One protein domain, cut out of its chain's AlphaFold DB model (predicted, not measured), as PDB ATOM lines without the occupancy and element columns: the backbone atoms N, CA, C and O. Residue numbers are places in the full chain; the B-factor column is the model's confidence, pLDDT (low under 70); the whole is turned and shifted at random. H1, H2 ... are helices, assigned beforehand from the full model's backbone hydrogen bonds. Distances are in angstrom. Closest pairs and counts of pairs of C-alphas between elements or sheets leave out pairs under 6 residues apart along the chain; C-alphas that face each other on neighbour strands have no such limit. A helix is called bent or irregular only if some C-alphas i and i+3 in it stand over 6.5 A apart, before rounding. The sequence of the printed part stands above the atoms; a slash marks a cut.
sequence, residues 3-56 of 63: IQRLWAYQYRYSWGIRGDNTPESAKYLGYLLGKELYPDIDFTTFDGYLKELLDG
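Overview. This is residues 3 to 56 of the 63 residues of an uncharacterized protein of Lipomyces starkeyi NRRL Y-11557 (UniProt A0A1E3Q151). The printed part is an open, flat U of helices and loops: H1 makes one arm and H4 the other, while the two short helices H2 and H3 lie along the bend between them. The space between the arms is empty, and no helix packs on another. The 54 residues printed, 3 to 56, have four named helices, in the order H1, H2, H3, H4, and no named strand; the class is all helix. The whole is only just extended, close to loose, with a radius of gyration of the C-alphas of 15.2 A and spans of 41 by 37 by 15 A.

Arrangement. The first helix, H1, is residues 3 to 18, and a tight link of 4 residues leads to H2, residues 23 to 28. H1 and H2 are apart, with no C-alpha of the one within 8 A of the other. A tight link of 5 residues leads from H2 to H3, residues 34 to 37, and these two are apart by the same test. A short link of 8 residues joins H3 to H4, residues 46 to 54, and H3 and H4 are apart too. H1 and H3, H1 and H4, and H2 and H4 are also apart. Along y the N-to-C direction of H1 has the component 0.71 and that of H4 has -0.97. In H2 and H4 every O i to N i+4 pair is within hydrogen-bond range; in H1 11 of 12 are, and H3 is too short for such a pair.

Along the chain. H1 begins with C-alpha 3 at (-2.506, -21.227, -59.088) and ends with C-alpha 18 at (11.564, -5.870, -55.923), a length of 21.1 A. H1 is neither bent nor irregular, but only just: C-alphas 14 and 17 are 6.0 A apart. H2 is 8.5 A from first to last C-alpha and H3 is 5.0 A. H4 is 12.3 A long and ends with C-alpha 54 at (21.000, -23.853, -34.908).

Size, cuts and confidence. The two C-alphas farthest apart, those of Ile 3 and Asp 40, are 42.7 A apart, and those of Ile 3 and Gly 56, the first and last printed, are 34.6 A apart. Residues 3 to 10, 12 to 19, 25 to 30, 36 to 42 and 44 to 56 stand free. The printed part has no cut, and no link is long. The mean pLDDT of the printed part is 94.6, and one printed residue, Ile 3, is under 70.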
ATOM      1  N   ILE A   3      -2.223 -22.506 -59.772       66.12
ATOM      2  CA  ILE A   3      -2.506 -21.227 -59.088       66.12
ATOM      3  C   ILE A   3      -1.731 -21.118 -57.759       66.12
ATOM      4  O   ILE A   3      -1.157 -20.076 -57.451       66.12
ATOM      5  N   GLN A   4      -1.596 -22.235 -57.035       70.19
ATOM      6  CA  GLN A   4      -0.812 -22.330 -55.796       70.19
ATOM      7  C   GLN A   4       0.711 -22.211 -55.987       70.19
ATOM      8  O   GLN A   4       1.440 -22.099 -55.008       70.19
ATOM      9  N   ARG A   5       1.244 -22.228 -57.208       85.81
ATOM     10  CA  ARG A   5       2.660 -21.895 -57.427       85.81
ATOM     11  C   ARG A   5       2.833 -20.438 -57.811       85.81
ATOM     12  O   ARG A   5       3.781 -19.804 -57.363       85.81
ATOM     13  N   LEU A   6       1.885 -19.897 -58.573       91.62
ATOM     14  CA  LEU A   6       1.939 -18.518 -59.037       91.62
ATOM     15  C   LEU A   6       1.965 -17.516 -57.876       91.62
ATOM     16  O   LEU A   6       2.882 -16.704 -57.824       91.62
ATOM     17  N   TRP A   7       1.040 -17.616 -56.912       90.56
ATOM     18  CA  TRP A   7       1.020 -16.715 -55.745       90.56
ATOM     19  C   TRP A   7       2.326 -16.773 -54.933       90.56
ATOM     20  O   TRP A   7       2.865 -15.736 -54.561       90.56
ATOM     21  N   ALA A   8       2.897 -17.964 -54.725       92.75
ATOM     22  CA  ALA A   8       4.145 -18.141 -53.987       92.75
ATOM     23  C   ALA A   8       5.337 -17.511 -54.723       92.75
ATOM     24  O   ALA A   8       6.196 -16.896 -54.091       92.75
ATOM     25  N   TYR A   9       5.393 -17.632 -56.053       95.31
ATOM     26  CA  TYR A   9       6.439 -16.994 -56.852       95.31
ATOM     27  C   TYR A   9       6.263 -15.482 -56.943       95.31
ATOM     28  O   TYR A   9       7.249 -14.767 -56.811       95.31
ATOM     29  N   GLN A  10       5.036 -14.987 -57.101       95.75
ATOM     30  CA  GLN A  10       4.759 -13.550 -57.076       95.75
ATOM     31  C   GLN A  10       5.114 -12.943 -55.720       95.75
ATOM     32  O   GLN A  10       5.748 -11.893 -55.668       95.75
ATOM     33  N   TYR A  11       4.786 -13.637 -54.625       93.94
ATOM     34  CA  TYR A  11       5.173 -13.212 -53.289       93.94
ATOM     35  C   TYR A  11       6.698 -13.141 -53.155       93.94
ATOM     36  O   TYR A  11       7.225 -12.080 -52.836       93.94
ATOM     37  N   ARG A  12       7.427 -14.214 -53.497       95.44
ATOM     38  CA  ARG A  12       8.905 -14.228 -53.480       95.44
ATOM     39  C   ARG A  12       9.527 -13.160 -54.375       95.44
ATOM     40  O   ARG A  12      10.516 -12.555 -53.985       95.44
ATOM     41  N   TYR A  13       8.958 -12.917 -55.550       97.19
ATOM     42  CA  TYR A  13       9.413 -11.859 -56.447       97.19
ATOM     43  C   TYR A  13       9.221 -10.470 -55.820       97.19
ATOM     44  O   TYR A  13      10.112  -9.628 -55.902       97.19
ATOM     45  N   SER A  14       8.094 -10.255 -55.138       96.81
ATOM     46  CA  SER A  14       7.784  -9.012 -54.429       96.81
ATOM     47  C   SER A  14       8.833  -8.671 -53.368       96.81
ATOM     48  O   SER A  14       9.500  -7.644 -53.463       96.81
ATOM     49  N   TRP A  15       9.032  -9.554 -52.386       95.31
ATOM     50  CA  TRP A  15       9.914  -9.249 -51.255       95.31
ATOM     51  C   TRP A  15      11.392  -9.575 -51.521       95.31
ATOM     52  O   TRP A  15      12.265  -8.954 -50.933       95.31
ATOM     53  N   GLY A  16      11.692 -10.525 -52.411       94.50
ATOM     54  CA  GLY A  16      13.060 -10.985 -52.673       94.50
ATOM     55  C   GLY A  16      13.764 -10.320 -53.859       94.50
ATOM     56  O   GLY A  16      14.990 -10.311 -53.884       94.50
ATOM     57  N   ILE A  17      13.025  -9.787 -54.843       96.31
ATOM     58  CA  ILE A  17      13.611  -9.130 -56.028       96.31
ATOM     59  C   ILE A  17      13.261  -7.644 -56.074       96.31
ATOM     60  O   ILE A  17      14.151  -6.824 -56.273       96.31
ATOM     61  N   ARG A  18      11.983  -7.282 -55.892       96.75
ATOM     62  CA  ARG A  18      11.564  -5.870 -55.923       96.75
ATOM     63  C   ARG A  18      11.857  -5.122 -54.622       96.75
ATOM     64  O   ARG A  18      12.054  -3.915 -54.670       96.75
ATOM     65  N   GLY A  19      11.922  -5.827 -53.490       96.06
ATOM     66  CA  GLY A  19      12.179  -5.214 -52.184       96.06
ATOM     67  C   GLY A  19      10.967  -4.469 -51.615       96.06
ATOM     68  O   GLY A  19      11.112  -3.489 -50.887       96.06
ATOM     69  N   ASP A  20       9.752  -4.925 -51.915       96.94
ATOM     70  CA  ASP A  20       8.523  -4.258 -51.456       96.94
ATOM     71  C   ASP A  20       8.373  -4.227 -49.924       96.94
ATOM     72  O   ASP A  20       7.591  -3.447 -49.388       96.94
ATOM     73  N   ASN A  21       9.107  -5.078 -49.204       94.94
ATOM     74  CA  ASN A  21       9.082  -5.171 -47.746       94.94
ATOM     75  C   ASN A  21      10.238  -4.426 -47.054       94.94
ATOM     76  O   ASN A  21      10.443  -4.635 -45.856       94.94
ATOM     77  N   THR A  22      11.022  -3.615 -47.771       96.19
ATOM     78  CA  THR A  22      12.139  -2.892 -47.153       96.19
ATOM     79  C   THR A  22      11.679  -1.610 -46.445       96.19
ATOM     80  O   THR A  22      10.619  -1.055 -46.766       96.19
ATOM     81  N   PRO A  23      12.466  -1.099 -45.479       96.44
ATOM     82  CA  PRO A  23      12.185   0.180 -44.832       96.44
ATOM     83  C   PRO A  23      12.074   1.355 -45.811       96.44
ATOM     84  O   PRO A  23      11.283   2.265 -45.578       96.44
ATOM     85  N   GLU A  24      12.833   1.341 -46.909       96.25
ATOM     86  CA  GLU A  24      12.810   2.381 -47.944       96.25
ATOM     87  C   GLU A  24      11.460   2.404 -48.661       96.25
ATOM     88  O   GLU A  24      10.859   3.470 -48.795       96.25
ATOM     89  N   SER A  25      10.947   1.231 -49.047       96.81
ATOM     90  CA  SER A  25       9.619   1.080 -49.651       96.81
ATOM     91  C   SER A  25       8.515   1.546 -48.698       96.81
ATOM     92  O   SER A  25       7.612   2.277 -49.102       96.81
ATOM     93  N   ALA A  26       8.611   1.193 -47.411       96.69
ATOM     94  CA  ALA A  26       7.661   1.649 -46.397       96.69
ATOM     95  C   ALA A  26       7.672   3.182 -46.243       96.69
ATOM     96  O   ALA A  26       6.617   3.815 -46.270       96.69
ATOM     97  N   LYS A  27       8.861   3.787 -46.146       96.75
ATOM     98  CA  LYS A  27       9.032   5.243 -46.031       96.75
ATOM     99  C   LYS A  27       8.550   5.989 -47.269       96.75
ATOM    100  O   LYS A  27       7.894   7.016 -47.133       96.75
ATOM    101  N   TYR A  28       8.829   5.466 -48.464       96.38
ATOM    102  CA  TYR A  28       8.355   6.037 -49.727       96.38
ATOM    103  C   TYR A  28       6.822   6.150 -49.771       96.38
ATOM    104  O   TYR A  28       6.291   7.148 -50.252       96.38
ATOM    105  N   LEU A  29       6.112   5.164 -49.212       97.31
ATOM    106  CA  LEU A  29       4.649   5.159 -49.113       97.31
ATOM    107  C   LEU A  29       4.098   6.008 -47.952       97.31
ATOM    108  O   LEU A  29       2.883   6.084 -47.778       97.31
ATOM    109  N   GLY A  30       4.961   6.640 -47.153       97.44
ATOM    110  CA  GLY A  30       4.565   7.426 -45.984       97.44
ATOM    111  C   GLY A  30       4.208   6.588 -44.752       97.44
ATOM    112  O   GLY A  30       3.546   7.095 -43.847       97.44
ATOM    113  N   TYR A  31       4.620   5.316 -44.694       97.06
ATOM    114  CA  TYR A  31       4.445   4.486 -43.503       97.06
ATOM    115  C   TYR A  31       5.518   4.748 -42.442       97.06
ATOM    116  O   TYR A  31       6.628   5.196 -42.730       97.06
ATOM    117  N   LEU A  32       5.173   4.422 -41.194       96.31
ATOM    118  CA  LEU A  32       6.052   4.537 -40.033       96.31
ATOM    119  C   LEU A  32       6.773   3.214 -39.770       96.31
ATOM    120  O   LEU A  32       6.195   2.135 -39.922       96.31
ATOM    121  N   LEU A  33       8.029   3.289 -39.330       96.31
ATOM    122  CA  LEU A  33       8.790   2.107 -38.939       96.31
ATOM    123  C   LEU A  33       8.599   1.818 -37.451       96.31
ATOM    124  O   LEU A  33       8.843   2.679 -36.609       96.31
ATOM    125  N   GLY A  34       8.266   0.574 -37.103       95.06
ATOM    126  CA  GLY A  34       8.116   0.169 -35.698       95.06
ATOM    127  C   GLY A  34       9.368   0.430 -34.850       95.06
ATOM    128  O   GLY A  34       9.248   0.827 -33.698       95.06
ATOM    129  N   LYS A  35      10.566   0.295 -35.437       94.19
ATOM    130  CA  LYS A  35      11.839   0.607 -34.763       94.19
ATOM    131  C   LYS A  35      12.021   2.094 -34.446       94.19
ATOM    132  O   LYS A  35      12.714   2.419 -33.495       94.19
ATOM    133  N   GLU A  36      11.429   2.983 -35.243       96.06
ATOM    134  CA  GLU A  36      11.459   4.429 -34.979       96.06
ATOM    135  C   GLU A  36      10.418   4.809 -33.922       96.06
ATOM    136  O   GLU A  36      10.663   5.685 -33.100       96.06
ATOM    137  N   LEU A  37       9.272   4.120 -33.914       97.19
ATOM    138  CA  LEU A  37       8.218   4.324 -32.919       97.19
ATOM    139  C   LEU A  37       8.593   3.806 -31.527       97.19
ATOM    140  O   LEU A  37       8.163   4.381 -30.530       97.19
ATOM    141  N   TYR A  38       9.375   2.729 -31.459       97.00
ATOM    142  CA  TYR A  38       9.729   2.055 -30.211       97.00
ATOM    143  C   TYR A  38      11.238   1.782 -30.141       97.00
ATOM    144  O   TYR A  38      11.660   0.630 -30.271       97.00
ATOM    145  N   PRO A  39      12.066   2.825 -29.954       95.94
ATOM    146  CA  PRO A  39      13.523   2.691 -29.983       95.94
ATOM    147  C   PRO A  39      14.081   1.859 -28.820       95.94
ATOM    148  O   PRO A  39      15.152   1.275 -28.953       95.94
ATOM    149  N   ASP A  40      13.348   1.771 -27.709       97.56
ATOM    150  CA  ASP A  40      13.779   1.054 -26.502       97.56
ATOM    151  C   ASP A  40      13.436  -0.446 -26.526       97.56
ATOM    152  O   ASP A  40      13.793  -1.183 -25.607       97.56
ATOM    153  N   ILE A  41      12.721  -0.919 -27.555       96.62
ATOM    154  CA  ILE A  41      12.410  -2.342 -27.713       96.62
ATOM    155  C   ILE A  41      13.594  -3.049 -28.371       96.62
ATOM    156  O   ILE A  41      14.012  -2.701 -29.475       96.62
ATOM    157  N   ASP A  42      14.071  -4.114 -27.728       93.94
ATOM    158  CA  ASP A  42      15.053  -5.015 -28.324       93.94
ATOM    159  C   ASP A  42      14.366  -5.989 -29.292       93.94
ATOM    160  O   ASP A  42      13.730  -6.974 -28.903       93.94
ATOM    161  N   PHE A  43      14.435  -5.675 -30.585       93.06
ATOM    162  CA  PHE A  43      13.878  -6.522 -31.633       93.06
ATOM    163  C   PHE A  43      14.821  -7.686 -31.938       93.06
ATOM    164  O   PHE A  43      16.000  -7.482 -32.221       93.06
ATOM    165  N   THR A  44      14.272  -8.899 -32.029       93.00
ATOM    166  CA  THR A  44      15.037 -10.078 -32.452       93.00
ATOM    167  C   THR A  44      15.698  -9.840 -33.810       93.00
ATOM    168  O   THR A  44      15.036  -9.585 -34.820       93.00
ATOM    169  N   THR A  45      17.025  -9.933 -33.841       94.56
ATOM    170  CA  THR A  45      17.795  -9.834 -35.081       94.56
ATOM    171  C   THR A  45      17.756 -11.155 -35.844       94.56
ATOM    172  O   THR A  45      17.587 -12.227 -35.262       94.56
ATOM    173  N   PHE A  46      17.947 -11.092 -37.162       93.25
ATOM    174  CA  PHE A  46      18.011 -12.296 -37.992       93.25
ATOM    175  C   PHE A  46      19.150 -13.233 -37.560       93.25
ATOM    176  O   PHE A  46      18.933 -14.430 -37.411       93.25
ATOM    177  N   ASP A  47      20.338 -12.680 -37.298       96.88
ATOM    178  CA  ASP A  47      21.494 -13.441 -36.810       96.88
ATOM    179  C   ASP A  47      21.228 -14.083 -35.439       96.88
ATOM    180  O   ASP A  47      21.495 -15.270 -35.255       96.88
ATOM    181  N   GLY A  48      20.631 -13.337 -34.502       96.56
ATOM    182  CA  GLY A  48      20.252 -13.866 -33.189       96.56
ATOM    183  C   GLY A  48      19.274 -15.034 -33.299       96.56
ATOM    184  O   GLY A  48      19.509 -16.095 -32.722       96.56
ATOM    185  N   TYR A  49      18.233 -14.884 -34.122       96.12
ATOM    186  CA  TYR A  49      17.280 -15.961 -34.385       96.12
ATOM    187  C   TYR A  49      17.944 -17.190 -35.025       96.12
ATOM    188  O   TYR A  49      17.672 -18.319 -34.620       96.12
ATOM    189  N   LEU A  50      18.832 -17.000 -36.011       96.56
ATOM    190  CA  LEU A  50      19.533 -18.116 -36.653       96.56
ATOM    191  C   LEU A  50      20.418 -18.887 -35.672       96.56
ATOM    192  O   LEU A  50      20.447 -20.114 -35.729       96.56
ATOM    193  N   LYS A  51      21.104 -18.196 -34.757       97.50
ATOM    194  CA  LYS A  51      21.894 -18.845 -33.702       97.50
ATOM    195  C   LYS A  51      21.017 -19.704 -32.798       97.50
ATOM    196  O   LYS A  51      21.314 -20.879 -32.617       97.50
ATOM    197  N   GLU A  52      19.900 -19.169 -32.305       97.38
ATOM    198  CA  GLU A  52      18.953 -19.949 -31.494       97.38
ATOM    199  C   GLU A  52      18.371 -21.146 -32.254       97.38
ATOM    200  O   GLU A  52      18.111 -22.196 -31.662       97.38
ATOM    201  N   LEU A  53      18.155 -21.000 -33.564       97.00
ATOM    202  CA  LEU A  53      17.636 -22.068 -34.410       97.00
ATOM    203  C   LEU A  53      18.647 -23.204 -34.551       97.00
ATOM    204  O   LEU A  53      18.274 -24.366 -34.401       97.00
ATOM    205  N   LEU A  54      19.913 -22.875 -34.813       97.31
ATOM    206  CA  LEU A  54      21.000 -23.853 -34.908       97.31
ATOM    207  C   LEU A  54      21.266 -24.547 -33.567       97.31
ATOM    208  O   LEU A  54      21.571 -25.736 -33.543       97.31
ATOM    209  N   ASP A  55      21.057 -23.835 -32.463       97.81
ATOM    210  CA  ASP A  55      21.083 -24.378 -31.104       97.81
ATOM    211  C   ASP A  55      19.872 -25.271 -30.765       97.81
ATOM    212  O   ASP A  55      19.834 -25.870 -29.688       97.81
ATOM    213  N   GLY A  56      18.853 -25.339 -31.631       97.31
ATOM    214  CA  GLY A  56      17.616 -26.088 -31.387       97.31
ATOM    215  C   GLY A  56      16.684 -25.457 -30.343       97.31
ATOM    216  O   GLY A  56      15.809 -26.138 -29.811       97.31
TER     217      GLY A  56